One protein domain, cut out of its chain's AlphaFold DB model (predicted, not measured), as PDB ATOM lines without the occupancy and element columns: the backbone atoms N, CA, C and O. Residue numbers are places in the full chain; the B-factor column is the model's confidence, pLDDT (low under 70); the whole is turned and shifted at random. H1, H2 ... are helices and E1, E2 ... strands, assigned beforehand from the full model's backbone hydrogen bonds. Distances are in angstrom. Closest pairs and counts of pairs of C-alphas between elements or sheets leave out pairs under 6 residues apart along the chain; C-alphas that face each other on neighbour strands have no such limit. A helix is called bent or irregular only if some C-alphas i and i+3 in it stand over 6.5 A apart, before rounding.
ATOM      1  N   ASN A  16      -4.093 -32.223 -35.470       95.12
ATOM      2  CA  ASN A  16      -4.544 -32.433 -34.104       95.12
ATOM      3  C   ASN A  16      -5.720 -31.488 -33.839       95.12
ATOM      4  O   ASN A  16      -5.539 -30.274 -33.737       95.12
ATOM      5  N   PHE A  17      -6.928 -32.051 -33.760       93.12
ATOM      6  CA  PHE A  17      -8.141 -31.288 -33.489       93.12
ATOM      7  C   PHE A  17      -8.376 -31.125 -31.986       93.12
ATOM      8  O   PHE A  17      -8.663 -32.090 -31.279       93.12
ATOM      9  N   LEU A  18      -8.293 -29.885 -31.524       91.81
ATOM     10  CA  LEU A  18      -8.530 -29.449 -30.157       91.81
ATOM     11  C   LEU A  18     -10.039 -29.375 -29.867       91.81
ATOM     12  O   LEU A  18     -10.803 -28.828 -30.667       91.81
ATOM     13  N   THR A  19     -10.470 -29.914 -28.725       80.88
ATOM     14  CA  THR A  19     -11.893 -30.010 -28.341       80.88
ATOM     15  C   THR A  19     -12.372 -28.901 -27.403       80.88
ATOM     16  O   THR A  19     -13.557 -28.597 -27.409       80.88
ATOM     17  N   GLU A  20     -11.483 -28.285 -26.618       74.81
ATOM     18  CA  GLU A  20     -11.864 -27.378 -25.513       74.81
ATOM     19  C   GLU A  20     -11.369 -25.929 -25.680       74.81
ATOM     20  O   GLU A  20     -11.566 -25.089 -24.804       74.81
ATOM     21  N   TYR A  21     -10.729 -25.605 -26.805       70.25
ATOM     22  CA  TYR A  21     -10.065 -24.314 -26.994       70.25
ATOM     23  C   TYR A  21     -10.826 -23.417 -27.978       70.25
ATOM     24  O   TYR A  21     -10.906 -23.709 -29.168       70.25
ATOM     25  N   TYR A  22     -11.334 -22.279 -27.493       69.75
ATOM     26  CA  TYR A  22     -11.932 -21.203 -28.305       69.75
ATOM     27  C   TYR A  22     -10.871 -20.209 -28.787       69.75
ATOM     28  O   TYR A  22     -10.925 -19.007 -28.514       69.75
ATOM     29  N   TRP A  23      -9.833 -20.719 -29.437       81.81
ATOM     30  CA  TRP A  23      -8.797 -19.872 -30.008       81.81
ATOM     31  C   TRP A  23      -9.124 -19.552 -31.455       81.81
ATOM     32  O   TRP A  23      -9.410 -20.448 -32.237       81.81
ATOM     33  N   ASP A  24      -9.037 -18.270 -31.799       88.12
ATOM     34  CA  ASP A  24      -8.997 -17.858 -33.194       88.12
ATOM     35  C   ASP A  24      -7.742 -18.410 -33.893       88.12
ATOM     36  O   ASP A  24      -6.757 -18.824 -33.263       88.12
ATOM     37  N   TRP A  25      -7.770 -18.382 -35.224       92.25
ATOM     38  CA  TRP A  25      -6.690 -18.902 -36.053       92.25
ATOM     39  C   TRP A  25      -5.312 -18.290 -35.728       92.25
ATOM     40  O   TRP A  25      -4.303 -18.998 -35.718       92.25
ATOM     41  N   ASN A  26      -5.236 -16.999 -35.388       91.69
ATOM     42  CA  ASN A  26      -3.959 -16.339 -35.092       91.69
ATOM     43  C   ASN A  26      -3.333 -16.849 -33.789       91.69
ATOM     44  O   ASN A  26      -2.121 -17.080 -33.733       91.69
ATOM     45  N   LYS A  27      -4.149 -17.078 -32.755       92.62
ATOM     46  CA  LYS A  27      -3.695 -17.701 -31.501       92.62
ATOM     47  C   LYS A  27      -3.213 -19.130 -31.729       92.62
ATOM     48  O   LYS A  27      -2.170 -19.505 -31.193       92.62
ATOM     49  N   ILE A  28      -3.920 -19.899 -32.559       92.88
ATOM     50  CA  ILE A  28      -3.518 -21.263 -32.923       92.88
ATOM     51  C   ILE A  28      -2.169 -21.261 -33.642       92.88
ATOM     52  O   ILE A  28      -1.281 -22.008 -33.234       92.88
ATOM     53  N   LYS A  29      -1.957 -20.380 -34.631       93.38
ATOM     54  CA  LYS A  29      -0.649 -20.220 -35.295       93.38
ATOM     55  C   LYS A  29       0.470 -19.933 -34.300       93.38
ATOM     56  O   LYS A  29       1.495 -20.611 -34.311       93.38
ATOM     57  N   GLY A  30       0.265 -18.959 -33.409       93.69
ATOM     58  CA  GLY A  30       1.244 -18.620 -32.374       93.69
ATOM     59  C   GLY A  30       1.572 -19.811 -31.469       93.69
ATOM     60  O   GLY A  30       2.739 -20.054 -31.155       93.69
ATOM     61  N   HIS A  31       0.559 -20.597 -31.100       92.44
ATOM     62  CA  HIS A  31       0.751 -21.802 -30.302       92.44
ATOM     63  C   HIS A  31       1.529 -22.887 -31.061       92.44
ATOM     64  O   HIS A  31       2.496 -23.416 -30.515       92.44
ATOM     65  N   ILE A  32       1.193 -23.147 -32.332       93.62
ATOM     66  CA  ILE A  32       1.933 -24.081 -33.196       93.62
ATOM     67  C   ILE A  32       3.419 -23.704 -33.243       93.62
ATOM     68  O   ILE A  32       4.272 -24.551 -32.988       93.62
ATOM     69  N   VAL A  33       3.742 -22.433 -33.512       93.94
ATOM     70  CA  VAL A  33       5.138 -21.965 -33.595       93.94
ATOM     71  C   VAL A  33       5.882 -22.181 -32.277       93.94
ATOM     72  O   VAL A  33       7.024 -22.639 -32.283       93.94
ATOM     73  N   ASN A  34       5.253 -21.862 -31.144       91.94
ATOM     74  CA  ASN A  34       5.869 -22.036 -29.828       91.94
ATOM     75  C   ASN A  34       6.163 -23.509 -29.525       91.94
ATOM     76  O   ASN A  34       7.223 -23.832 -28.992       91.94
ATOM     77  N   GLU A  35       5.244 -24.401 -29.875       90.94
ATOM     78  CA  GLU A  35       5.375 -25.834 -29.629       90.94
ATOM     79  C   GLU A  35       6.370 -26.508 -30.590       90.94
ATOM     80  O   GLU A  35       7.157 -27.354 -30.160       90.94
ATOM     81  N   LEU A  36       6.437 -26.080 -31.856       90.56
ATOM     82  CA  LEU A  36       7.461 -26.539 -32.804       90.56
ATOM     83  C   LEU A  36       8.875 -26.172 -32.329       90.56
ATOM     84  O   LEU A  36       9.748 -27.044 -32.292       90.56
ATOM     85  N   LYS A  37       9.066 -24.933 -31.850       89.00
ATOM     86  CA  LYS A  37      10.345 -24.470 -31.280       89.00
ATOM     87  C   LYS A  37      10.777 -25.292 -30.064       89.00
ATOM     88  O   LYS A  37      11.954 -25.611 -29.928       89.00
ATOM     89  N   LYS A  38       9.839 -25.681 -29.190       87.88
ATOM     90  CA  LYS A  38      10.122 -26.560 -28.034       87.88
ATOM     91  C   LYS A  38      10.554 -27.969 -28.447       87.88
ATOM     92  O   LYS A  38      11.251 -28.639 -27.691       87.88
ATOM     93  N   CYS A  39      10.138 -28.425 -29.626       82.00
ATOM     94  CA  CYS A  39      10.425 -29.761 -30.146       82.00
ATOM     95  C   CYS A  39      11.668 -29.806 -31.055       82.00
ATOM     96  O   CYS A  39      11.837 -30.771 -31.809       82.00
ATOM     97  N   ASN A  40      12.531 -28.784 -30.994       80.06
ATOM     98  CA  ASN A  40      13.720 -28.625 -31.841       80.06
ATOM     99  C   ASN A  40      13.409 -28.722 -33.344       80.06
ATOM    100  O   ASN A  40      14.225 -29.226 -34.116       80.06
ATOM    101  N   ASP A  41      12.212 -28.288 -33.754       75.75
ATOM    102  CA  ASP A  41      11.784 -28.201 -35.151       75.75
ATOM    103  C   ASP A  41      11.921 -29.515 -35.959       75.75
ATOM    104  O   ASP A  41      12.045 -29.466 -37.186       75.75
ATOM    105  N   LYS A  42      11.963 -30.688 -35.304       76.00
ATOM    106  CA  LYS A  42      12.295 -31.966 -35.968       76.00
ATOM    107  C   LYS A  42      11.178 -32.506 -36.859       76.00
ATOM    108  O   LYS A  42      11.474 -33.082 -37.896       76.00
ATOM    109  N   GLU A  43       9.922 -32.341 -36.455       85.25
ATOM    110  CA  GLU A  43       8.765 -32.872 -37.176       85.25
ATOM    111  C   GLU A  43       7.579 -31.913 -37.051       85.25
ATOM    112  O   GLU A  43       7.261 -31.436 -35.959       85.25
ATOM    113  N   LEU A  44       6.926 -31.648 -38.180       93.00
ATOM    114  CA  LEU A  44       5.785 -30.745 -38.264       93.00
ATOM    115  C   LEU A  44       4.494 -31.408 -37.760       93.00
ATOM    116  O   LEU A  44       4.274 -32.609 -37.918       93.00
ATOM    117  N   PHE A  45       3.605 -30.601 -37.188       94.25
ATOM    118  CA  PHE A  45       2.222 -30.960 -36.864       94.25
ATOM    119  C   PHE A  45       1.325 -29.745 -37.104       94.25
ATOM    120  O   PHE A  45       1.792 -28.608 -37.047       94.25
ATOM    121  N   PHE A  46       0.036 -29.975 -37.346       95.31
ATOM    122  CA  PHE A  46      -0.954 -28.907 -37.476       95.31
ATOM    123  C   PHE A  46      -1.922 -28.956 -36.299       95.31
ATOM    124  O   PHE A  46      -2.351 -30.042 -35.903       95.31
ATOM    125  N   LEU A  47      -2.288 -27.793 -35.764       94.88
ATOM    126  CA  LEU A  47      -3.364 -27.672 -34.786       94.88
ATOM    127  C   LEU A  47      -4.574 -27.024 -35.454       94.88
ATOM    128  O   LEU A  47      -4.446 -26.027 -36.158       94.88
ATOM    129  N   ALA A  48      -5.743 -27.594 -35.200       95.00
ATOM    130  CA  ALA A  48      -7.036 -27.018 -35.542       95.00
ATOM    131  C   ALA A  48      -7.985 -27.224 -34.359       95.00
ATOM    132  O   ALA A  48      -7.707 -28.048 -33.495       95.00
ATOM    133  N   HIS A  49      -9.105 -26.516 -34.296       93.25
ATOM    134  CA  HIS A  49     -10.142 -26.767 -33.287       93.25
ATOM    135  C   HIS A  49     -11.433 -27.267 -33.946       93.25
ATOM    136  O   HIS A  49     -11.521 -27.347 -35.171       93.25
ATOM    137  N   LYS A  50     -12.415 -27.661 -33.127       94.25
ATOM    138  CA  LYS A  50     -13.747 -28.119 -33.572       94.25
ATOM    139  C   LYS A  50     -14.873 -27.142 -33.216       94.25
ATOM    140  O   LYS A  50     -16.042 -27.523 -33.229       94.25
ATOM    141  N   CYS A  51     -14.526 -25.920 -32.821       91.44
ATOM    142  CA  CYS A  51     -15.482 -24.986 -32.216       91.44
ATOM    143  C   CYS A  51     -16.292 -24.207 -33.253       91.44
ATOM    144  O   CYS A  51     -17.397 -23.772 -32.932       91.44
ATOM    145  N   ASP A  52     -15.778 -24.046 -34.475       93.44
ATOM    146  CA  ASP A  52     -16.536 -23.380 -35.525       93.44
ATOM    147  C   ASP A  52     -17.546 -24.347 -36.129       93.44
ATOM    148  O   ASP A  52     -17.254 -25.526 -36.363       93.44
ATOM    149  N   LYS A  53     -18.742 -23.824 -36.403       94.31
ATOM    150  CA  LYS A  53     -19.856 -24.574 -36.971       94.31
ATOM    151  C   LYS A  53     -20.310 -23.922 -38.269       94.31
ATOM    152  O   LYS A  53     -20.640 -22.738 -38.279       94.31
ATOM    153  N   LEU A  54     -20.380 -24.707 -39.339       93.81
ATOM    154  CA  LEU A  54     -21.049 -24.317 -40.582       93.81
ATOM    155  C   LEU A  54     -22.216 -25.262 -40.846       93.81
ATOM    156  O   LEU A  54     -22.133 -26.452 -40.554       93.81
ATOM    157  N   ILE A  55     -23.297 -24.735 -41.409       92.06
ATOM    158  CA  ILE A  55     -24.402 -25.536 -41.932       92.06
ATOM    159  C   ILE A  55     -24.515 -25.180 -43.404       92.06
ATOM    160  O   ILE A  55     -24.549 -24.001 -43.739       92.06
ATOM    161  N   GLY A  56     -24.517 -26.177 -44.280       90.81
ATOM    162  CA  GLY A  56     -24.605 -25.925 -45.713       90.81
ATOM    163  C   GLY A  56     -24.424 -27.182 -46.547       90.81
ATOM    164  O   GLY A  56     -24.089 -28.259 -46.042       90.81
ATOM    165  N   LYS A  57     -24.706 -27.050 -47.840       90.50
ATOM    166  CA  LYS A  57     -24.577 -28.131 -48.816       90.50
ATOM    167  C   LYS A  57     -23.178 -28.100 -49.416       90.50
ATOM    168  O   LYS A  57     -22.758 -27.090 -49.975       90.50
ATOM    169  N   ALA A  58     -22.450 -29.205 -49.290       91.25
ATOM    170  CA  ALA A  58     -21.097 -29.306 -49.823       91.25
ATOM    171  C   ALA A  58     -21.135 -29.665 -51.316       91.25
ATOM    172  O   ALA A  58     -21.364 -30.815 -51.689       91.25
ATOM    173  N   GLN A  59     -20.868 -28.687 -52.182       88.62
ATOM    174  CA  GLN A  59     -20.794 -28.896 -53.625       88.62
ATOM    175  C   GLN A  59     -19.364 -29.263 -54.027       88.62
ATOM    176  O   GLN A  59     -18.444 -28.463 -53.868       88.62
ATOM    177  N   LEU A  60     -19.157 -30.473 -54.558       89.00
ATOM    178  CA  LEU A  60     -17.824 -30.928 -54.960       89.00
ATOM    179  C   LEU A  60     -17.303 -30.087 -56.131       89.00
ATOM    180  O   LEU A  60     -17.971 -29.976 -57.162       89.00
ATOM    181  N   VAL A  61     -16.101 -29.531 -55.968       83.31
ATOM    182  CA  VAL A  61     -15.458 -28.660 -56.966       83.31
ATOM    183  C   VAL A  61     -14.419 -29.418 -57.791       83.31
ATOM    184  O   VAL A  61     -14.237 -29.126 -58.967       83.31
ATOM    185  N   MET A  62     -13.734 -30.396 -57.191       81.69
ATOM    186  CA  MET A  62     -12.680 -31.173 -57.853       81.69
ATOM    187  C   MET A  62     -12.873 -32.672 -57.610       81.69
ATOM    188  O   MET A  62     -13.109 -33.099 -56.484       81.69
ATOM    189  N   GLU A  63     -12.755 -33.483 -58.666       82.19
ATOM    190  CA  GLU A  63     -12.970 -34.941 -58.596       82.19
ATOM    191  C   GLU A  63     -11.815 -35.727 -57.971       82.19
ATOM    192  O   GLU A  63     -11.953 -36.916 -57.690       82.19
ATOM    193  N   VAL A  64     -10.672 -35.079 -57.784       88.25
ATOM    194  CA  VAL A  64      -9.467 -35.695 -57.238       88.25
ATOM    195  C   VAL A  64      -9.068 -34.917 -56.002       88.25
ATOM    196  O   VAL A  64      -9.179 -33.684 -55.976       88.25
ATOM    197  N   LYS A  65      -8.585 -35.635 -54.986       93.19
ATOM    198  CA  LYS A  65      -8.027 -34.995 -53.804       93.19
ATOM    199  C   LYS A  65      -6.900 -34.042 -54.198       93.19
ATOM    200  O   LYS A  65      -6.070 -34.357 -55.047       93.19
ATOM    201  N   GLN A  66      -6.876 -32.881 -53.567       93.44
ATOM    202  CA  GLN A  66      -5.827 -31.890 -53.742       93.44
ATOM    203  C   GLN A  66      -4.880 -31.963 -52.555       93.44
ATOM    204  O   GLN A  66      -5.319 -31.927 -51.403       93.44
ATOM    205  N   LYS A  67      -3.581 -32.066 -52.835       94.44
ATOM    206  CA  LYS A  67      -2.545 -31.991 -51.808       94.44
ATOM    207  C   LYS A  67      -2.355 -30.527 -51.418       94.44
ATOM    208  O   LYS A  67      -1.825 -29.744 -52.201       94.44
ATOM    209  N   ILE A  68      -2.806 -30.161 -50.223       93.19
ATOM    210  CA  ILE A  68      -2.770 -28.789 -49.712       93.19
ATOM    211  C   ILE A  68      -1.744 -28.715 -48.576       93.19
ATOM    212  O   ILE A  68      -1.900 -29.432 -47.579       93.19
ATOM    213  N   PRO A  69      -0.698 -27.878 -48.701       93.31
ATOM    214  CA  PRO A  69       0.231 -27.619 -47.610       93.31
ATOM    215  C   PRO A  69      -0.470 -26.804 -46.522       93.31
ATOM    216  O   PRO A  69      -1.049 -25.753 -46.790       93.31
ATOM    217  N   LEU A  70      -0.430 -27.304 -45.289       94.44
ATOM    218  CA  LEU A  70      -0.971 -26.602 -44.126       94.44
ATOM    219  C   LEU A  70       0.102 -25.752 -43.440       94.44
ATOM    220  O   LEU A  70      -0.187 -24.645 -42.982       94.44
ATOM    221  N   ILE A  71       1.330 -26.282 -43.372       94.50
ATOM    222  CA  ILE A  71       2.519 -25.613 -42.829       94.50
ATOM    223  C   ILE A  71       3.722 -25.971 -43.690       94.50
ATOM    224  O   ILE A  71       3.925 -27.140 -44.012       94.50
ATOM    225  N   GLN A  72       4.551 -24.978 -43.985       92.50
ATOM    226  CA  GLN A  72       5.858 -25.146 -44.609       92.50
ATOM    227  C   GLN A  72       6.938 -24.615 -43.666       92.50
ATOM    228  O   GLN A  72       6.808 -23.524 -43.106       92.50
ATOM    229  N   LYS A  73       8.016 -25.377 -43.492       92.38
ATOM    230  CA  LYS A  73       9.218 -24.956 -42.771       92.38
ATOM    231  C   LYS A  73      10.197 -24.353 -43.767       92.38
ATOM    232  O   LYS A  73      10.639 -25.032 -44.692       92.38
ATOM    233  N   ILE A  74      10.561 -23.094 -43.561       90.81
ATOM    234  CA  ILE A  74      11.406 -22.329 -44.480       90.81
ATOM    235  C   ILE A  74      12.696 -21.948 -43.762       90.81
ATOM    236  O   ILE A  74      12.680 -21.549 -42.596       90.81
ATOM    237  N   ARG A  75      13.825 -22.053 -44.465       88.06
ATOM    238  CA  ARG A  75      15.120 -21.567 -43.985       88.06
ATOM    239  C   ARG A  75      15.566 -20.368 -44.796       88.06
ATOM    240  O   ARG A  75      15.870 -20.476 -45.980       88.06
ATOM    241  N   THR A  76      15.678 -19.239 -44.117       85.88
ATOM    242  CA  THR A  76      16.215 -17.998 -44.680       85.88
ATOM    243  C   THR A  76      17.569 -17.686 -44.057       85.88
ATOM    244  O   THR A  76      17.850 -18.118 -42.943       85.88
ATOM    245  N   ILE A  77      18.429 -16.969 -44.779       83.00
ATOM    246  CA  ILE A  77      19.709 -16.487 -44.251       83.00
ATOM    247  C   ILE A  77      19.552 -14.993 -44.000       83.00
ATOM    248  O   ILE A  77      19.186 -14.249 -44.912       83.00
ATOM    249  N   LYS A  78      19.809 -14.550 -42.772       83.56
ATOM    250  CA  LYS A  78      19.817 -13.130 -42.416       83.56
ATOM    251  C   LYS A  78      21.049 -12.874 -41.560       83.56
ATOM    252  O   LYS A  78      21.192 -13.498 -40.519       83.56
ATOM    253  N   ASN A  79      21.910 -11.956 -41.999       83.75
ATOM    254  CA  ASN A  79      23.184 -11.652 -41.336       83.75
ATOM    255  C   ASN A  79      24.061 -12.908 -41.130       83.75
ATOM    256  O   ASN A  79      24.536 -13.143 -40.028       83.75
ATOM    257  N   ASP A  80      24.203 -13.741 -42.167       85.44
ATOM    258  CA  ASP A  80      24.949 -15.016 -42.157       85.44
ATOM    259  C   ASP A  80      24.440 -16.106 -41.194       85.44
ATOM    260  O   ASP A  80      24.970 -17.219 -41.174       85.44
ATOM    261  N   GLU A  81      23.343 -15.859 -40.474       83.81
ATOM    262  CA  GLU A  81      22.711 -16.846 -39.604       83.81
ATOM    263  C   GLU A  81      21.462 -17.468 -40.254       83.81
ATOM    264  O   GLU A  81      20.639 -16.766 -40.861       83.81
ATOM    265  N   PRO A  82      21.279 -18.800 -40.147       84.19
ATOM    266  CA  PRO A  82      20.080 -19.461 -40.630       84.19
ATOM    267  C   PRO A  82      18.899 -19.206 -39.687       84.19
ATOM    268  O   PRO A  82      18.874 -19.678 -38.553       84.19
ATOM    269  N   ILE A  83      17.875 -18.526 -40.192       87.62
ATOM    270  CA  ILE A  83      16.604 -18.323 -39.502       87.62
ATOM    271  C   ILE A  83      15.587 -19.330 -40.038       87.62
ATOM    272  O   ILE A  83      15.257 -19.327 -41.229       87.62
ATOM    273  N   ILE A  84      15.076 -20.175 -39.141       88.50
ATOM    274  CA  ILE A  84      13.939 -21.058 -39.401       88.50
ATOM    275  C   ILE A  84      12.653 -20.264 -39.167       88.50
ATOM    276  O   ILE A  84      12.434 -19.712 -38.086       88.50
ATOM    277  N   SER A  85      11.795 -20.224 -40.177       90.38
ATOM    278  CA  SER A  85      10.445 -19.679 -40.085       90.38
ATOM    279  C   SER A  85       9.416 -20.712 -40.535       90.38
ATOM    280  O   SER A  85       9.731 -21.705 -41.197       90.38
ATOM    281  N   TYR A  86       8.170 -20.478 -40.140       91.81
ATOM    282  CA  TYR A  86       7.033 -21.312 -40.491       91.81
ATOM    283  C   TYR A  86       6.057 -20.480 -41.290       91.81
ATOM    284  O   TYR A  86       5.711 -19.379 -40.867       91.81
ATOM    285  N   LYS A  87       5.630 -21.024 -42.422       91.00
ATOM    286  CA  LYS A  87       4.620 -20.426 -43.277       91.00
ATOM    287  C   LYS A  87       3.355 -21.255 -43.224       91.00
ATOM    288  O   LYS A  87       3.417 -22.477 -43.343       91.00
ATOM    289  N   PHE A  88       2.225 -20.591 -43.049       92.88
ATOM    290  CA  PHE A  88       0.928 -21.239 -42.885       92.88
ATOM    291  C   PHE A  88       0.052 -21.109 -44.135       92.88
ATOM    292  O   PHE A  88       0.300 -20.279 -45.007       92.88
ATOM    293  N   ILE A  89      -0.992 -21.937 -44.202       90.62
ATOM    294  CA  ILE A  89      -1.948 -22.017 -45.317       90.62
ATOM    295  C   ILE A  89      -2.550 -20.662 -45.743       90.62
ATOM    296  O   ILE A  89      -2.776 -20.446 -46.935       90.62
ATOM    297  N   ASP A  90      -2.795 -19.747 -44.801       90.19
ATOM    298  CA  ASP A  90      -3.412 -18.432 -45.034       90.19
ATOM    299  C   ASP A  90      -2.441 -17.357 -45.530       90.19
ATOM    300  O   ASP A  90      -2.866 -16.306 -46.023       90.19
ATOM    301  N   GLU A  91      -1.139 -17.606 -45.407       87.88
ATOM    302  CA  GLU A  91      -0.117 -16.624 -45.726       87.88
ATOM    303  C   GLU A  91       0.100 -16.513 -47.237       87.88
ATOM    304  O   GLU A  91      -0.031 -17.472 -48.006       87.88
ATOM    305  N   ARG A  92       0.422 -15.294 -47.685       80.62
ATOM    306  CA  ARG A  92       0.653 -15.022 -49.106       80.62
ATOM    307  C   ARG A  92       1.837 -15.830 -49.617       80.62
ATOM    308  O   ARG A  92       2.879 -15.922 -48.966       80.62
ATOM    309  N   HIS A  93       1.699 -16.346 -50.831       71.38
ATOM    310  CA  HIS A  93       2.836 -16.917 -51.530       71.38
ATOM    311  C   HIS A  93       3.838 -15.809 -51.894       71.38
ATOM    312  O   HIS A  93       3.507 -14.887 -52.638       71.38
ATOM    313  N   ASP A  94       5.061 -15.900 -51.374       73.94
ATOM    314  CA  ASP A  94       6.178 -15.032 -51.746       73.94
ATOM    315  C   ASP A  94       7.227 -15.871 -52.480       73.94
ATOM    316  O   ASP A  94       7.832 -16.773 -51.899       73.94
ATOM    317  N   ARG A  95       7.432 -15.551 -53.764       73.38
ATOM    318  CA  ARG A  95       8.382 -16.242 -54.651       73.38
ATOM    319  C   ARG A  95       9.817 -16.193 -54.133       73.38
ATOM    320  O   ARG A  95      10.628 -17.022 -54.517       73.38
ATOM    321  N   ARG A  96      10.152 -15.236 -53.258       71.88
ATOM    322  CA  ARG A  96      11.488 -15.143 -52.647       71.88
ATOM    323  C   ARG A  96      11.813 -16.335 -51.750       71.88
ATOM    324  O   ARG A  96      12.981 -16.555 -51.459       71.88
ATOM    325  N   TYR A  97      10.804 -17.084 -51.311       69.00
ATOM    326  CA  TYR A  97      10.996 -18.302 -50.528       69.00
ATOM    327  C   TYR A  97      11.043 -19.572 -51.388       69.00
ATOM    328  O   TYR A  97      11.248 -20.657 -50.841       69.00
ATOM    329  N   ASP A  98      10.884 -19.467 -52.711       68.12
ATOM    330  CA  ASP A  98      10.996 -20.623 -53.601       68.12
ATOM    331  C   ASP A  98      12.428 -21.189 -53.527       68.12
ATOM    332  O   ASP A  98      13.411 -20.462 -53.660       68.12
ATOM    333  N   GLY A  99      12.550 -22.495 -53.263       68.50
ATOM    334  CA  GLY A  99      13.840 -23.175 -53.067       68.50
ATOM    335  C   GLY A  99      14.410 -23.115 -51.640       68.50
ATOM    336  O   GLY A  99      15.432 -23.743 -51.376       68.50
ATOM    337  N   HIS A 100      13.741 -22.421 -50.711       77.06
ATOM    338  CA  HIS A 100      14.117 -22.335 -49.290       77.06
ATOM    339  C   HIS A 100      13.286 -23.249 -48.366       77.06
ATOM    340  O   HIS A 100      13.457 -23.226 -47.142       77.06
ATOM    341  N   GLU A 101      12.372 -24.039 -48.936       79.44
ATOM    342  CA  GLU A 101      11.535 -25.004 -48.217       79.44
ATOM    343  C   GLU A 101      12.379 -26.195 -47.744       79.44
ATOM    344  O   GLU A 101      13.008 -26.886 -48.543       79.44
ATOM    345  N   MET A 102      12.411 -26.418 -46.429       84.44
ATOM    346  CA  MET A 102      13.101 -27.557 -45.816       84.44
ATOM    347  C   MET A 102      12.179 -28.758 -45.621       84.44
ATOM    348  O   MET A 102      12.623 -29.893 -45.761       84.44
ATOM    349  N   ASP A 103      10.931 -28.506 -45.223       90.50
ATOM    350  CA  ASP A 103       9.941 -29.535 -44.905       90.50
ATOM    351  C   ASP A 103       8.523 -28.969 -45.065       90.50
ATOM    352  O   ASP A 103       8.315 -27.756 -44.959       90.50
ATOM    353  N   SER A 104       7.549 -29.840 -45.312       92.12
ATOM    354  CA  SER A 104       6.175 -29.469 -45.648       92.12
ATOM    355  C   SER A 104       5.183 -30.455 -45.052       92.12
ATOM    356  O   SER A 104       5.197 -31.641 -45.383       92.12
ATOM    357  N   LEU A 105       4.265 -29.959 -44.223       95.12
ATOM    358  CA  LEU A 105       3.130 -30.739 -43.750       95.12
ATOM    359  C   LEU A 105       1.932 -30.485 -44.660       95.12
ATOM    360  O   LEU A 105       1.231 -29.478 -44.528       95.12
ATOM    361  N   ALA A 106       1.693 -31.419 -45.575       95.19
ATOM    362  CA  ALA A 106       0.612 -31.347 -46.547       95.19
ATOM    363  C   ALA A 106      -0.309 -32.565 -46.457       95.19
ATOM    364  O   ALA A 106       0.152 -33.692 -46.285       95.19
ATOM    365  N   PHE A 107      -1.607 -32.339 -46.643       96.56
ATOM    366  CA  PHE A 107      -2.618 -33.396 -46.653       96.56
ATOM    367  C   PHE A 107      -3.422 -33.370 -47.945       96.56
ATOM    368  O   PHE A 107      -3.587 -32.330 -48.577       96.56
ATOM    369  N   GLU A 108      -3.946 -34.530 -48.319       96.88
ATOM    370  CA  GLU A 108      -4.851 -34.669 -49.451       96.88
ATOM    371  C   GLU A 108      -6.304 -34.461 -49.013       96.88
ATOM    372  O   GLU A 108      -6.836 -35.227 -48.201       96.88
ATOM    373  N   PHE A 109      -6.960 -33.454 -49.588       96.75
ATOM    374  CA  PHE A 109      -8.344 -33.100 -49.286       96.75
ATOM    375  C   PHE A 109      -9.244 -33.202 -50.506       96.75
ATOM    376  O   PHE A 109      -8.880 -32.801 -51.610       96.75
ATOM    377  N   TRP A 110     -10.466 -33.659 -50.280       95.69
ATOM    378  CA  TRP A 110     -11.587 -33.335 -51.146       95.69
ATOM    379  C   TRP A 110     -11.962 -31.866 -50.953       95.69
ATOM    380  O   TRP A 110     -12.039 -31.385 -49.818       95.69
ATOM    381  N   VAL A 111     -12.174 -31.166 -52.065       92.62
ATOM    382  CA  VAL A 111     -12.411 -29.721 -52.085       92.62
ATOM    383  C   VAL A 111     -13.848 -29.447 -52.500       92.62
ATOM    384  O   VAL A 111     -14.279 -29.820 -53.597       92.62
ATOM    385  N   TYR A 112     -14.568 -28.761 -51.620       92.25
ATOM    386  CA  TYR A 112     -15.965 -28.396 -51.803       92.25
ATOM    387  C   TYR A 112     -16.140 -26.882 -51.751       92.25
ATOM    388  O   TYR A 112     -15.360 -26.175 -51.112       92.25
ATOM    389  N   LYS A 113     -17.198 -26.397 -52.395       88.88
ATOM    390  CA  LYS A 113     -17.743 -25.056 -52.203       88.88
ATOM    391  C   LYS A 113     -18.991 -25.177 -51.339       88.88
ATOM    392  O   LYS A 113     -19.801 -26.079 -51.549       88.88
ATOM    393  N   LEU A 114     -19.120 -24.286 -50.368       90.56
ATOM    394  CA  LEU A 114     -20.263 -24.206 -49.468       90.56
ATOM    395  C   LEU A 114     -20.627 -22.736 -49.272       90.56
ATOM    396  O   LEU A 114     -19.740 -21.903 -49.102       90.56
ATOM    397  N   VAL A 115     -21.919 -22.431 -49.305       87.31
ATOM    398  CA  VAL A 115     -22.455 -21.125 -48.909       87.31
ATOM    399  C   VAL A 115     -23.087 -21.302 -47.527       87.31
ATOM    400  O   VAL A 115     -23.628 -22.370 -47.230       87.31
ATOM    401  N   ASN A 116     -22.864 -20.336 -46.638       88.38
ATOM    402  CA  ASN A 116     -23.517 -20.272 -45.334       88.38
ATOM    403  C   ASN A 116     -23.667 -18.810 -44.905       88.38
ATOM    404  O   ASN A 116     -22.669 -18.088 -44.775       88.38
ATOM    405  N   ASN A 117     -24.907 -18.396 -44.652       86.31
ATOM    406  CA  ASN A 117     -25.304 -17.029 -44.326       86.31
ATOM    407  C   ASN A 117     -24.761 -16.005 -45.342       86.31
ATOM    408  O   ASN A 117     -24.205 -14.971 -44.964       86.31
ATOM    409  N   GLY A 118     -24.851 -16.326 -46.637       83.12
ATOM    410  CA  GLY A 118     -24.406 -15.471 -47.743       83.12
ATOM    411  C   GLY A 118     -22.886 -15.371 -47.905       83.12
ATOM    412  O   GLY A 118     -22.405 -14.642 -48.771       83.12
ATOM    413  N   SER A 119     -22.111 -16.085 -47.085       86.50
ATOM    414  CA  SER A 119     -20.655 -16.158 -47.203       86.50
ATOM    415  C   SER A 119     -20.235 -17.453 -47.887       86.50
ATOM    416  O   SER A 119     -20.692 -18.534 -47.521       86.50
ATOM    417  N   GLU A 120     -19.320 -17.356 -48.850       87.62
ATOM    418  CA  GLU A 120     -18.748 -18.521 -49.525       87.62
ATOM    419  C   GLU A 120     -17.519 -19.064 -48.781       87.62
ATOM    420  O   GLU A 120     -16.648 -18.311 -48.325       87.62
ATOM    421  N   TYR A 121     -17.431 -20.393 -48.715       91.62
ATOM    422  CA  TYR A 121     -16.361 -21.154 -48.082       91.62
ATOM    423  C   TYR A 121     -15.808 -22.210 -49.036       91.62
ATOM    424  O   TYR A 121     -16.558 -22.912 -49.722       91.62
ATOM    425  N   ILE A 122     -14.484 -22.377 -49.015       92.50
ATOM    426  CA  ILE A 122     -13.821 -23.568 -49.541       92.50
ATOM    427  C   ILE A 122     -13.652 -24.561 -48.402       92.50
ATOM    428  O   ILE A 122     -12.905 -24.331 -47.452       92.50
ATOM    429  N   LEU A 123     -14.358 -25.674 -48.500       95.00
ATOM    430  CA  LEU A 123     -14.403 -26.690 -47.467       95.00
ATOM    431  C   LEU A 123     -13.447 -27.834 -47.822       95.00
ATOM    432  O   LEU A 123     -13.508 -28.403 -48.915       95.00
ATOM    433  N   LEU A 124     -12.539 -28.137 -46.893       96.31
ATOM    434  CA  LEU A 124     -11.490 -29.145 -47.025       96.31
ATOM    435  C   LEU A 124     -11.822 -30.343 -46.139       96.31
ATOM    436  O   LEU A 124     -11.768 -30.253 -44.912       96.31
ATOM    437  N   SER A 125     -12.145 -31.473 -46.766       97.06
ATOM    438  CA  SER A 125     -12.493 -32.714 -46.067       97.06
ATOM    439  C   SER A 125     -11.534 -33.844 -46.437       97.06
ATOM    440  O   SER A 125     -11.217 -34.049 -47.608       97.06
ATOM    441  N   LYS A 126     -11.064 -34.610 -45.445       96.75
ATOM    442  CA  LYS A 126     -10.249 -35.817 -45.691       96.75
ATOM    443  C   LYS A 126     -11.073 -36.950 -46.314       96.75
ATOM    444  O   LYS A 126     -10.545 -37.760 -47.084       96.75
ATOM    445  N   GLU A 127     -12.364 -36.974 -45.997       96.50
ATOM    446  CA  GLU A 127     -13.347 -37.942 -46.472       96.50
ATOM    447  C   GLU A 127     -14.200 -37.360 -47.598       96.50
ATOM    448  O   GLU A 127     -14.389 -36.144 -47.689       96.50
ATOM    449  N   ARG A 128     -14.712 -38.234 -48.468       95.06
ATOM    450  CA  ARG A 128     -15.616 -37.812 -49.536       95.06
ATOM    451  C   ARG A 128     -17.019 -37.652 -48.960       95.06
ATOM    452  O   ARG A 128     -17.641 -38.634 -48.575       95.06
ATOM    453  N   LEU A 129     -17.503 -36.420 -48.944       92.69
ATOM    454  CA  LEU A 129     -18.858 -36.056 -48.552       92.69
ATOM    455  C   LEU A 129     -19.858 -36.357 -49.672       92.69
ATOM    456  O   LEU A 129     -19.523 -36.245 -50.862       92.69
ATOM    457  N   GLY A 130     -21.080 -36.712 -49.273       87.75
ATOM    458  CA  GLY A 130     -22.236 -36.790 -50.156       87.75
ATOM    459  C   GLY A 130     -22.738 -35.405 -50.567       87.75
ATOM    460  O   GLY A 130     -22.233 -34.374 -50.126       87.75
ATOM    461  N   ASN A 131     -23.751 -35.381 -51.429       83.06
ATOM    462  CA  ASN A 131     -24.400 -34.146 -51.863       83.06
ATOM    463  C   ASN A 131     -25.655 -33.888 -51.021       83.06
ATOM    464  O   ASN A 131     -26.777 -34.013 -51.508       83.06
ATOM    465  N   GLU A 132     -25.453 -33.619 -49.736       85.56
ATOM    466  CA  GLU A 132     -26.511 -33.432 -48.740       85.56
ATOM    467  C   GLU A 132     -26.229 -32.178 -47.905       85.56
ATOM    468  O   GLU A 132     -25.158 -31.569 -47.997       85.56
ATOM    469  N   LEU A 133     -27.210 -31.775 -47.099       87.88
ATOM    470  CA  LEU A 133     -27.046 -30.701 -46.128       87.88
ATOM    471  C   LEU A 133     -26.412 -31.264 -44.857       87.88
ATOM    472  O   LEU A 133     -26.996 -32.131 -44.202       87.88
ATOM    473  N   TYR A 134     -25.257 -30.731 -44.478       91.69
ATOM    474  CA  TYR A 134     -24.536 -31.162 -43.286       91.69
ATOM    475  C   TYR A 134     -24.384 -30.020 -42.288       91.69
ATOM    476  O   TYR A 134     -24.344 -28.842 -42.648       91.69
ATOM    477  N   THR A 135     -24.255 -30.400 -41.022       93.25
ATOM    478  CA  THR A 135     -23.603 -29.604 -39.993       93.25
ATOM    479  C   THR A 135     -22.137 -30.013 -39.941       93.25
ATOM    480  O   THR A 135     -21.823 -31.162 -39.639       93.25
ATOM    481  N   PHE A 136     -21.242 -29.070 -40.206       95.56
ATOM    482  CA  PHE A 136     -19.798 -29.247 -40.115       95.56
ATOM    483  C   PHE A 136     -19.271 -28.639 -38.822       95.56
ATOM    484  O   PHE A 136     -19.643 -27.518 -38.471       95.56
ATOM    485  N   LYS A 137     -18.360 -29.349 -38.158       95.81
ATOM    486  CA  LYS A 137     -17.541 -28.831 -37.059       95.81
ATOM    487  C   LYS A 137     -16.079 -28.839 -37.470       95.81
ATOM    488  O   LYS A 137     -15.595 -29.807 -38.065       95.81
ATOM    489  N   GLY A 138     -15.372 -27.767 -37.153       95.62
ATOM    490  CA  GLY A 138     -13.996 -27.602 -37.593       95.62
ATOM    491  C   GLY A 138     -13.443 -26.227 -37.276       95.62
ATOM    492  O   GLY A 138     -13.803 -25.627 -36.261       95.62
ATOM    493  N   MET A 139     -12.560 -25.764 -38.157       95.06
ATOM    494  CA  MET A 139     -11.866 -24.489 -38.025       95.06
ATOM    495  C   MET A 139     -12.027 -23.660 -39.293       95.06
ATOM    496  O   MET A 139     -11.680 -24.114 -40.392       95.06
ATOM    497  N   LYS A 140     -12.511 -22.431 -39.120       95.00
ATOM    498  CA  LYS A 140     -12.533 -21.386 -40.137       95.00
ATOM    499  C   LYS A 140     -11.165 -20.704 -40.188       95.00
ATOM    500  O   LYS A 140     -10.602 -20.308 -39.172       95.00
ATOM    501  N   ILE A 141     -10.654 -20.528 -41.398       93.44
ATOM    502  CA  ILE A 141      -9.417 -19.809 -41.687       93.44
ATOM    503  C   ILE A 141      -9.739 -18.725 -42.710       93.44
ATOM    504  O   ILE A 141     -10.193 -19.011 -43.820       93.44
ATOM    505  N   GLU A 142      -9.508 -17.473 -42.335       89.94
ATOM    506  CA  GLU A 142      -9.621 -16.341 -43.251       89.94
ATOM    507  C   GLU A 142      -8.315 -16.195 -44.028       89.94
ATOM    508  O   GLU A 142      -7.228 -16.151 -43.456       89.94
ATOM    509  N   MET A 143      -8.428 -16.168 -45.351       85.94
ATOM    510  CA  MET A 143      -7.294 -16.243 -46.259       85.94
ATOM    511  C   MET A 143      -6.977 -14.861 -46.826       85.94
ATOM    512  O   MET A 143      -7.871 -14.093 -47.187       85.94
ATOM    513  N   ALA A 144      -5.693 -14.561 -47.015       75.31
ATOM    514  CA  ALA A 144      -5.311 -13.430 -47.851       75.31
ATOM    515  C   ALA A 144      -5.615 -13.731 -49.335       75.31
ATOM    516  O   ALA A 144      -5.437 -14.860 -49.795       75.31
ATOM    517  N   GLY A 145      -5.984 -12.706 -50.118       64.12
ATOM    518  CA  GLY A 145      -6.391 -12.832 -51.533       64.12
ATOM    519  C   GLY A 145      -5.379 -13.469 -52.509       64.12
ATOM    520  O   GLY A 145      -5.718 -13.681 -53.667       64.12
ATOM    521  N   THR A 146      -4.164 -13.811 -52.065       65.44
ATOM    522  CA  THR A 146      -3.114 -14.513 -52.837       65.44
ATOM    523  C   THR A 146      -2.416 -15.613 -52.021       65.44
ATOM    524  O   THR A 146      -1.192 -15.779 -52.065       65.44
ATOM    525  N   SER A 147      -3.185 -16.337 -51.213       73.81
ATOM    526  CA  SER A 147      -2.694 -17.452 -50.398       73.81
ATOM    527  C   SER A 147      -2.268 -18.683 -51.216       73.81
ATOM    528  O   SER A 147      -2.588 -18.807 -52.403       73.81
ATOM    529  N   GLU A 148      -1.562 -19.623 -50.575       71.38
ATOM    530  CA  GLU A 148      -1.146 -20.897 -51.192       71.38
ATOM    531  C   GLU A 148      -2.320 -21.712 -51.742       71.38
ATOM    532  O   GLU A 148      -2.233 -22.290 -52.826       71.38
ATOM    533  N   VAL A 149      -3.453 -21.715 -51.040       73.31
ATOM    534  CA  VAL A 149      -4.663 -22.423 -51.479       73.31
ATOM    535  C   VAL A 149      -5.146 -21.889 -52.824       73.31
ATOM    536  O   VAL A 149      -5.437 -22.676 -53.724       73.31
ATOM    537  N   SER A 150      -5.163 -20.567 -53.010       74.81
ATOM    538  CA  SER A 150      -5.545 -19.960 -54.288       74.81
ATOM    539  C   SER A 150      -4.610 -20.382 -55.427       74.81
ATOM    540  O   SER A 150      -5.077 -20.583 -56.547       74.81
ATOM    541  N   LYS A 151      -3.310 -20.584 -55.156       73.88
ATOM    542  CA  LYS A 151      -2.327 -21.067 -56.143       73.88
ATOM    543  C   LYS A 151      -2.554 -22.537 -56.503       73.88
ATOM    544  O   LYS A 151      -2.614 -22.859 -57.689       73.88
ATOM    545  N   VAL A 152      -2.702 -23.406 -55.500       75.31
ATOM    546  CA  VAL A 152      -2.930 -24.850 -55.697       75.31
ATOM    547  C   VAL A 152      -4.246 -25.089 -56.438       75.31
ATOM    548  O   VAL A 152      -4.285 -25.830 -57.417       75.31
ATOM    549  N   LEU A 153      -5.315 -24.409 -56.019       79.38
ATOM    550  CA  LEU A 153      -6.654 -24.594 -56.579       79.38
ATOM    551  C   LEU A 153      -6.908 -23.760 -57.848       79.38
ATOM    552  O   LEU A 153      -7.861 -24.024 -58.584       79.38
ATOM    553  N   LYS A 154      -6.044 -22.779 -58.142       77.12
ATOM    554  CA  LYS A 154      -6.204 -21.790 -59.226       77.12
ATOM    555  C   LYS A 154      -7.510 -20.990 -59.106       77.12
ATOM    556  O   LYS A 154      -8.185 -20.734 -60.106       77.12
ATOM    557  N   PHE A 155      -7.888 -20.628 -57.883       76.00
ATOM    558  CA  PHE A 155      -9.084 -19.831 -57.600       76.00
ATOM    559  C   PHE A 155      -8.728 -18.341 -57.580       76.00
ATOM    560  O   PHE A 155      -7.694 -17.958 -57.037       76.00
ATOM    561  N   HIS A 156      -9.571 -17.502 -58.194       64.75
ATOM    562  CA  HIS A 156      -9.292 -16.065 -58.346       64.75
ATOM    563  C   HIS A 156      -9.396 -15.305 -57.017       64.75
ATOM    564  O   HIS A 156      -8.666 -14.342 -56.795       64.75
ATOM    565  N   SER A 157     -10.260 -15.770 -56.118       65.88
ATOM    566  CA  SER A 157     -10.374 -15.280 -54.752       65.88
ATOM    567  C   SER A 157     -10.879 -16.408 -53.854       65.88
ATOM    568  O   SER A 157     -11.912 -17.021 -54.107       65.88
ATOM    569  N   VAL A 158     -10.132 -16.703 -52.794       64.31
ATOM    570  CA  VAL A 158     -10.606 -17.532 -51.682       64.31
ATOM    571  C   VAL A 158     -10.504 -16.653 -50.457       64.31
ATOM    572  O   VAL A 158      -9.401 -16.261 -50.093       64.31
ATOM    573  N   ALA A 159     -11.646 -16.298 -49.874       76.31
ATOM    574  CA  ALA A 159     -11.687 -15.480 -48.663       76.31
ATOM    575  C   ALA A 159     -11.736 -16.348 -47.400       76.31
ATOM    576  O   ALA A 159     -11.092 -16.020 -46.409       76.31
ATOM    577  N   ASN A 160     -12.444 -17.481 -47.447       90.31
ATOM    578  CA  ASN A 160     -12.642 -18.350 -46.291       90.31
ATOM    579  C   ASN A 160     -12.371 -19.811 -46.657       90.31
ATOM    580  O   ASN A 160     -12.966 -20.352 -47.592       90.31
ATOM    581  N   VAL A 161     -11.503 -20.460 -45.887       93.56
ATOM    582  CA  VAL A 161     -11.284 -21.908 -45.908       93.56
ATOM    583  C   VAL A 161     -11.855 -22.502 -44.626       93.56
ATOM    584  O   VAL A 161     -11.739 -21.909 -43.557       93.56
ATOM    585  N   PHE A 162     -12.467 -23.677 -44.717       95.81
ATOM    586  CA  PHE A 162     -12.953 -24.420 -43.562       95.81
ATOM    587  C   PHE A 162     -12.381 -25.836 -43.573       95.81
ATOM    588  O   PHE A 162     -12.641 -26.604 -44.500       95.81
ATOM    589  N   ILE A 163     -11.599 -26.188 -42.553       96.75
ATOM    590  CA  ILE A 163     -11.051 -27.542 -42.405       96.75
ATOM    591  C   ILE A 163     -12.032 -28.366 -41.577       96.75
ATOM    592  O   ILE A 163     -12.257 -28.070 -40.403       96.75
ATOM    593  N   VAL A 164     -12.600 -29.406 -42.186       97.50
ATOM    594  CA  VAL A 164     -13.588 -30.271 -41.533       97.50
ATOM    595  C   VAL A 164     -12.903 -31.212 -40.551       97.50
ATOM    596  O   VAL A 164     -11.988 -31.952 -40.919       97.50
ATOM    597  N   ALA A 165     -13.388 -31.204 -39.313       96.50
ATOM    598  CA  ALA A 165     -13.037 -32.185 -38.296       96.50
ATOM    599  C   ALA A 165     -14.087 -33.295 -38.218       96.50
ATOM    600  O   ALA A 165     -13.753 -34.475 -38.199       96.50
ATOM    601  N   GLU A 166     -15.355 -32.890 -38.159       96.31
ATOM    602  CA  GLU A 166     -16.518 -33.759 -38.007       96.31
ATOM    603  C   GLU A 166     -17.671 -33.199 -38.839       96.31
ATOM    604  O   GLU A 166     -17.764 -31.988 -39.068       96.31
ATOM    605  N   TYR A 167     -18.564 -34.080 -39.272       95.44
ATOM    606  CA  TYR A 167     -19.789 -33.697 -39.951       95.44
ATOM    607  C   TYR A 167     -20.918 -34.665 -39.610       95.44
ATOM    608  O   TYR A 167     -20.689 -35.847 -39.357       95.44
ATOM    609  N   GLU A 168     -22.141 -34.154 -39.619       92.31
ATOM    610  CA  GLU A 168     -23.366 -34.931 -39.448       92.31
ATOM    611  C   GLU A 168     -24.473 -34.356 -40.344       92.31
ATOM    612  O   GLU A 168     -24.443 -33.156 -40.636       92.31
ATOM    613  N   PRO A 169     -25.437 -35.162 -40.825       87.00
ATOM    614  CA  PRO A 169     -26.590 -34.638 -41.553       87.00
ATOM    615  C   PRO A 169     -27.293 -33.544 -40.743       87.00
ATOM    616  O   PRO A 169     -27.540 -33.708 -39.549       87.00
ATOM    617  N   ALA A 170     -27.618 -32.417 -41.379       85.19
ATOM    618  CA  ALA A 170     -28.182 -31.266 -40.673       85.19
ATOM    619  C   ALA A 170     -29.599 -31.516 -40.138       85.19
ATOM    620  O   ALA A 170     -30.013 -30.861 -39.184       85.19
TER     621      ALA A 170
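This is residues 16 to 170 of the 512 residues of an uncharacterized protein of Nanoarchaeota archaeon (UniProt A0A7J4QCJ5). A seven-stranded sheet is curled like part of a barrel and folded back on itself, its edge E3 coming round to E6, while the hairpin of E4 and E5 reaches away as a long arm. H1 and the small pair E1 and E2 lie over one face of this sheet, and H2 is over the opposite face. The printed part has 155 residues with two named helices and nine named strands, in the order E1, H1, E2, E3, E4, E5, E6, E7, E8, H2, E9. The large sheet is mixed, in the order E3, E8, E9, E7, E6, E4, E5; the class is mixed, helices and strands. The whole is compact, with a radius of gyration of the C-alphas of 16.2 A, and elongated, spanning 55 by 35 by 24 A.

E6, residues 101 to 116, bends by 68 degrees at residue 110; its residues 101 to 109 pair with E4, residues 66 to 78, and residues 110 to 116 with E7, residues 119 to 125. E6 and E4 are antiparallel, with N 105 and O 71 2.8 A apart; E6 and E7 form a hairpin, with N 112 and O 123 2.9 A apart. E4 forms a hairpin with the edge strand E5, residues 81 to 88, where N 74 and O 85 are 2.9 A apart. E9, residues 160 to 169, is parallel to E7, with N 162 and O 122 2.8 A apart. As the hinge of a folded sheet, one bent back into two facing leaves, E9 has E8, residues 133 to 142, as antiparallel neighbour, with N 137 and O 166 2.9 A apart. E8 is antiparallel to the edge strand E3, residues 52 to 57, with N 54 and O 136 3.0 A apart. The closest C-alphas of E3 and E6, Gly 56 and Asn 116, are 5.8 A apart. E1, residues 16 to 18, H1, residues 25 to 38, and E2, residues 46 to 49, make a strand-helix-strand unit, two parallel neighbour strands with a helix between, with a right-handed crossover; N 18 and O 48 are 2.8 A apart. H1 is on the large sheet at a height of 8.0 A; its closest C-alpha pair with E8 is Trp 25 and Ile 141, 6.3 A apart. H2, residues 148 to 153, is on the opposite face at a height of 7.3 A, and its closest C-alpha pair with E4 is Val 149 and Ile 68, 6.9 A apart. In H1 and H2 every O i to N i+4 pair is within hydrogen-bond range.

E1 begins at C-alpha 16, (-4.544, -32.433, -34.104). H1 is 20.1 A long, E4 33.7 A, E5 22.5 A, E6 35.5 A, E8 22.8 A and E9 22.0 A. E9 ends at C-alpha 169, (-26.590, -34.638, -41.553).

The C-alphas of Asp 80 and Ala 170, the two farthest apart, are 55.6 A apart. The printed part has no cut, and the link from E5 to E6, 12 residues, is long. The mean pLDDT of the printed part is 87.3; residue 22 and residues 97 to 99, 145 to 146 and 156 to 158 are under 70.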